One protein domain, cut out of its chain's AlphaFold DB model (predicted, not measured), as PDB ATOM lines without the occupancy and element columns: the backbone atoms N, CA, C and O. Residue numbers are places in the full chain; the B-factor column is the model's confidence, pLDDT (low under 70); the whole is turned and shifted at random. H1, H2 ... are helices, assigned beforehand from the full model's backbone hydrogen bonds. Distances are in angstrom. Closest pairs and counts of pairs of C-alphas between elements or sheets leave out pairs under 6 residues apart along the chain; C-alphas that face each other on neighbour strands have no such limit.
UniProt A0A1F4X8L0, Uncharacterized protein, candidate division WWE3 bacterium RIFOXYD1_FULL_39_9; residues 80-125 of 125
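Overview. This is residues 80 to 125 of the 125 residues of an uncharacterized protein of candidate division WWE3 bacterium RIFOXYD1_FULL_39_9 (UniProt A0A1F4X8L0). One long helix, H1, makes most of a rod, and at its far end a short helix, H2, turns across it, making an L; the tail after H2, residues 117 to 125, folds back along H2. The printed part has 46 residues, with two named helices, H1 then H2, and no named strand: all helix. It is extended, with a radius of gyration of the C-alphas of 16.5 A and spans of 46 by 19 by 16 A.

Arrangement. H1, residues 80 to 104, stands free. A tight link of 2 residues joins it to H2, residues 107 to 116, yet the two helices are apart. In H1 and H2 every O i to N i+4 pair is within hydrogen-bond range.

Along the chain. H1 measures 35.7 A from C-alpha 80 at (48.026, 120.260, 104.770) to C-alpha 104 at (78.801, 104.024, 96.599). H2 measures 14.8 A and ends at C-alpha 116, (90.226, 104.839, 113.135).

Size, cuts and confidence. The C-alphas of Tyr 80 and Leu 125, the two farthest apart, are 48.7 A apart. The printed part has no cut. The pLDDT is under 70 at residues 104 to 110 and 121 to 125.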
ATOM      1  N   TYR A  80      47.555 121.562 104.294       90.94
ATOM      2  CA  TYR A  80      48.026 120.260 104.770       90.94
ATOM      3  C   TYR A  80      48.418 119.320 103.629       90.94
ATOM      4  O   TYR A  80      49.379 118.569 103.779       90.94
ATOM      5  N   ALA A  81      47.728 119.375 102.486       92.56
ATOM      6  CA  ALA A  81      48.092 118.593 101.307       92.56
ATOM      7  C   ALA A  81      49.468 119.003 100.753       92.56
ATOM      8  O   ALA A  81      50.305 118.142 100.479       92.56
ATOM      9  N   VAL A  82      49.734 120.312 100.657       93.31
ATOM     10  CA  VAL A  82      51.040 120.838 100.226       93.31
ATOM     11  C   VAL A  82      52.134 120.479 101.233       93.31
ATOM     12  O   VAL A  82      53.207 120.017 100.841       93.31
ATOM     13  N   LEU A  83      51.858 120.627 102.532       94.25
ATOM     14  CA  LEU A  83      52.798 120.264 103.589       94.25
ATOM     15  C   LEU A  83      53.140 118.767 103.554       94.25
ATOM     16  O   LEU A  83      54.312 118.401 103.626       94.25
ATOM     17  N   LEU A  84      52.138 117.899 103.394       96.25
ATOM     18  CA  LEU A  84      52.335 116.453 103.293       96.25
ATOM     19  C   LEU A  84      53.183 116.091 102.069       96.25
ATOM     20  O   LEU A  84      54.123 115.309 102.193       96.25
ATOM     21  N   ALA A  85      52.893 116.682 100.906       96.81
ATOM     22  CA  ALA A  85      53.668 116.453  99.689       96.81
ATOM     23  C   ALA A  85      55.143 116.849  99.867       96.81
ATOM     24  O   ALA A  85      56.036 116.105  99.459       96.81
ATOM     25  N   PHE A  86      55.407 117.976 100.535       97.38
ATOM     26  CA  PHE A  86      56.765 118.411 100.855       97.38
ATOM     27  C   PHE A  86      57.486 117.419 101.779       97.38
ATOM     28  O   PHE A  86      58.612 117.016 101.490       97.38
ATOM     29  N   VAL A  87      56.829 116.966 102.852       97.94
ATOM     30  CA  VAL A  87      57.403 115.976 103.781       97.94
ATOM     31  C   VAL A  87      57.722 114.665 103.062       97.94
ATOM     32  O   VAL A  87      58.822 114.134 103.215       97.94
ATOM     33  N   VAL A  88      56.803 114.163 102.233       98.00
ATOM     34  CA  VAL A  88      57.019 112.939 101.448       98.00
ATOM     35  C   VAL A  88      58.201 113.106 100.493       98.00
ATOM     36  O   VAL A  88      59.059 112.228 100.437       98.00
ATOM     37  N   ALA A  89      58.303 114.240  99.793       98.00
ATOM     38  CA  ALA A  89      59.424 114.513  98.898       98.00
ATOM     39  C   ALA A  89      60.773 114.508  99.640       98.00
ATOM     40  O   ALA A  89      61.723 113.877  99.176       98.00
ATOM     41  N   VAL A  90      60.854 115.140 100.816       98.00
ATOM     42  CA  VAL A  90      62.070 115.145 101.646       98.00
ATOM     43  C   VAL A  90      62.454 113.725 102.072       98.00
ATOM     44  O   VAL A  90      63.616 113.341 101.939       98.00
ATOM     45  N   VAL A  91      61.493 112.915 102.522       97.81
ATOM     46  CA  VAL A  91      61.747 111.516 102.911       97.81
ATOM     47  C   VAL A  91      62.233 110.683 101.718       97.81
ATOM     48  O   VAL A  91      63.183 109.911 101.850       97.81
ATOM     49  N   VAL A  92      61.641 110.855 100.533       97.50
ATOM     50  CA  VAL A  92      62.078 110.150  99.316       97.50
ATOM     51  C   VAL A  92      63.503 110.552  98.929       97.50
ATOM     52  O   VAL A  92      64.326 109.687  98.646       97.50
ATOM     53  N   ILE A  93      63.846 111.840  98.979       97.62
ATOM     54  CA  ILE A  93      65.208 112.302  98.667       97.62
ATOM     55  C   ILE A  93      66.218 111.726  99.665       97.62
ATOM     56  O   ILE A  93      67.258 111.215  99.253       97.62
ATOM     57  N   LEU A  94      65.913 111.752 100.966       97.00
ATOM     58  CA  LEU A  94      66.798 111.204 101.996       97.00
ATOM     59  C   LEU A  94      66.983 109.688 101.860       97.00
ATOM     60  O   LEU A  94      68.096 109.195 102.031       97.00
ATOM     61  N   THR A  95      65.930 108.945 101.511       95.19
ATOM     62  CA  THR A  95      66.039 107.495 101.282       95.19
ATOM     63  C   THR A  95      66.842 107.179 100.022       95.19
ATOM     64  O   THR A  95      67.697 106.297 100.065       95.19
ATOM     65  N   LEU A  96      66.652 107.926  98.929       95.81
ATOM     66  CA  LEU A  96      67.455 107.784  97.711       95.81
ATOM     67  C   LEU A  96      68.926 108.140  97.945       95.81
ATOM     68  O   LEU A  96      69.795 107.403  97.492       95.81
ATOM     69  N   LEU A  97      69.218 109.214  98.685       94.12
ATOM     70  CA  LEU A  97      70.584 109.561  99.086       94.12
ATOM     71  C   LEU A  97      71.194 108.483  99.981       94.12
ATOM     72  O   LEU A  97      72.341 108.112  99.770       94.12
ATOM     73  N   GLY A  98      70.434 107.939 100.933       91.44
ATOM     74  CA  GLY A  98      70.877 106.826 101.772       91.44
ATOM     75  C   GLY A  98      71.200 105.574 100.955       91.44
ATOM     76  O   GLY A  98      72.261 104.986 101.134       91.44
ATOM     77  N   LEU A  99      70.338 105.203 100.004       88.94
ATOM     78  CA  LEU A  99      70.566 104.086  99.080       88.94
ATOM     79  C   LEU A  99      71.744 104.339  98.135       88.94
ATOM     80  O   LEU A  99      72.503 103.421  97.834       88.94
ATOM     81  N   PHE A 100      71.906 105.575  97.668       87.44
ATOM     82  CA  PHE A 100      73.019 105.970  96.815       87.44
ATOM     83  C   PHE A 100      74.342 105.911  97.576       87.44
ATOM     84  O   PHE A 100      75.289 105.296  97.094       87.44
ATOM     85  N   MET A 101      74.387 106.465  98.792       82.12
ATOM     86  CA  MET A 101      75.534 106.347  99.691       82.12
ATOM     87  C   MET A 101      75.815 104.880 100.006       82.12
ATOM     88  O   MET A 101      76.965 104.478  99.961       82.12
ATOM     89  N   TRP A 102      74.786 104.059 100.230       78.88
ATOM     90  CA  TRP A 102      74.934 102.616 100.443       78.88
ATOM     91  C   TRP A 102      75.518 101.884  99.228       78.88
ATOM     92  O   TRP A 102      76.299 100.956  99.391       78.88
ATOM     93  N   ARG A 103      75.162 102.290  98.002       78.38
ATOM     94  CA  ARG A 103      75.727 101.711  96.770       78.38
ATOM     95  C   ARG A 103      77.154 102.178  96.489       78.38
ATOM     96  O   ARG A 103      77.924 101.390  95.961       78.38
ATOM     97  N   GLN A 104      77.472 103.433  96.800       68.88
ATOM     98  CA  GLN A 104      78.801 104.024  96.599       68.88
ATOM     99  C   GLN A 104      79.761 103.748  97.759       68.88
ATOM    100  O   GLN A 104      80.958 103.998  97.646       68.88
ATOM    101  N   LEU A 105      79.251 103.255  98.887       64.62
ATOM    102  CA  LEU A 105      80.055 102.743  99.984       64.62
ATOM    103  C   LEU A 105      80.705 101.435  99.537       64.62
ATOM    104  O   LEU A 105      80.242 100.340  99.846       64.62
ATOM    105  N   ASP A 106      81.824 101.565  98.829       61.47
ATOM    106  CA  ASP A 106      82.837 100.524  98.785       61.47
ATOM    107  C   ASP A 106      83.163 100.143 100.237       61.47
ATOM    108  O   ASP A 106      83.750 100.925 100.994       61.47
ATOM    109  N   PHE A 107      82.754  98.935 100.638       59.81
ATOM    110  CA  PHE A 107      82.894  98.405 102.000       59.81
ATOM    111  C   PHE A 107      84.326  98.542 102.566       59.81
ATOM    112  O   PHE A 107      84.501  98.609 103.783       59.81
ATOM    113  N   GLY A 108      85.347  98.643 101.704       65.12
ATOM    114  CA  GLY A 108      86.744  98.844 102.096       65.12
ATOM    115  C   GLY A 108      87.033 100.190 102.777       65.12
ATOM    116  O   GLY A 108      87.725 100.213 103.791       65.12
ATOM    117  N   SER A 109      86.470 101.300 102.288       67.56
ATOM    118  CA  SER A 109      86.806 102.647 102.795       67.56
ATOM    119  C   SER A 109      86.130 102.958 104.140       67.56
ATOM    120  O   SER A 109      86.703 103.603 105.020       67.56
ATOM    121  N   TYR A 110      84.926 102.420 104.362       68.31
ATOM    122  CA  TYR A 110      84.223 102.562 105.643       68.31
ATOM    123  C   TYR A 110      84.908 101.759 106.757       68.31
ATOM    124  O   TYR A 110      84.969 102.213 107.897       68.31
ATOM    125  N   CYS A 111      85.491 100.602 106.429       71.06
ATOM    126  CA  CYS A 111      86.225  99.789 107.395       71.06
ATOM    127  C   CYS A 111      87.457 100.539 107.937       71.06
ATOM    128  O   CYS A 111      87.674 100.559 109.147       71.06
ATOM    129  N   GLU A 112      88.207 101.253 107.084       71.94
ATOM    130  CA  GLU A 112      89.326 102.101 107.528       71.94
ATOM    131  C   GLU A 112      88.875 103.275 108.412       71.94
ATOM    132  O   GLU A 112      89.545 103.615 109.393       71.94
ATOM    133  N   PHE A 113      87.733 103.891 108.096       71.75
ATOM    134  CA  PHE A 113      87.179 104.982 108.897       71.75
ATOM    135  C   PHE A 113      86.728 104.507 110.288       71.75
ATOM    136  O   PHE A 113      87.074 105.127 111.294       71.75
ATOM    137  N   PHE A 114      86.017 103.378 110.374       72.00
ATOM    138  CA  PHE A 114      85.560 102.808 111.649       72.00
ATOM    139  C   PHE A 114      86.703 102.191 112.457       72.00
ATOM    140  O   PHE A 114      86.699 102.294 113.685       72.00
ATOM    141  N   TYR A 115      87.729 101.662 111.786       75.31
ATOM    142  CA  TYR A 115      88.976 101.242 112.423       75.31
ATOM    143  C   TYR A 115      89.681 102.420 113.115       75.31
ATOM    144  O   TYR A 115      90.091 102.292 114.268       75.31
ATOM    145  N   LYS A 116      89.736 103.605 112.484       80.00
ATOM    146  CA  LYS A 116      90.226 104.839 113.135       80.00
ATOM    147  C   LYS A 116      89.329 105.314 114.281       80.00
ATOM    148  O   LYS A 116      89.825 105.958 115.202       80.00
ATOM    149  N   LEU A 117      88.038 104.985 114.245       82.44
ATOM    150  CA  LEU A 117      87.082 105.265 115.322       82.44
ATOM    151  C   LEU A 117      87.102 104.218 116.456       82.44
ATOM    152  O   LEU A 117      86.363 104.367 117.427       82.44
ATOM    153  N   GLY A 118      87.920 103.161 116.350       76.81
ATOM    154  CA  GLY A 118      88.034 102.100 117.359       76.81
ATOM    155  C   GLY A 118      86.881 101.090 117.366       76.81
ATOM    156  O   GLY A 118      86.781 100.277 118.285       76.81
ATOM    157  N   ILE A 119      86.011 101.115 116.355       81.25
ATOM    158  CA  ILE A 119      84.923 100.150 116.204       81.25
ATOM    159  C   ILE A 119      85.427  99.040 115.281       81.25
ATOM    160  O   ILE A 119      85.532  99.218 114.069       81.25
ATOM    161  N   TYR A 120      85.759  97.884 115.856       71.88
ATOM    162  CA  TYR A 120      86.159  96.709 115.084       71.88
ATOM    163  C   TYR A 120      84.971  96.217 114.243       71.88
ATOM    164  O   TYR A 120      84.004  95.677 114.783       71.88
ATOM    165  N   CYS A 121      85.040  96.393 112.921       69.06
ATOM    166  CA  CYS A 121      84.085  95.815 111.979       69.06
ATOM    167  C   CYS A 121      84.128  94.284 112.078       69.06
ATOM    168  O   CYS A 121      84.992  93.629 111.501       69.06
ATOM    169  N   ARG A 122      83.200  93.696 112.836       63.78
ATOM    170  CA  ARG A 122      83.031  92.244 112.919       63.78
ATOM    171  C   ARG A 122      81.978  91.823 111.891       63.78
ATOM    172  O   ARG A 122      80.799  91.739 112.210       63.78
ATOM    173  N   GLY A 123      82.410  91.617 110.648       58.72
ATOM    174  CA  GLY A 123      81.567  91.159 109.541       58.72
ATOM    175  C   GLY A 123      82.270  90.061 108.747       58.72
ATOM    176  O   GLY A 123      83.375  90.270 108.262       58.72
ATOM    177  N   HIS A 124      81.637  88.891 108.703       49.91
ATOM    178  CA  HIS A 124      82.049  87.664 108.017       49.91
ATOM    179  C   HIS A 124      82.245  87.859 106.499       49.91
ATOM    180  O   HIS A 124      81.474  88.592 105.882       49.91
ATOM    181  N   LEU A 125      83.253  87.164 105.948       45.16
ATOM    182  CA  LEU A 125      83.460  86.881 104.515       45.16
ATOM    183  C   LEU A 125      82.221  86.262 103.856       45.16
ATOM    184  O   LEU A 125      81.597  85.393 104.512       45.16
TER     185      LEU A 125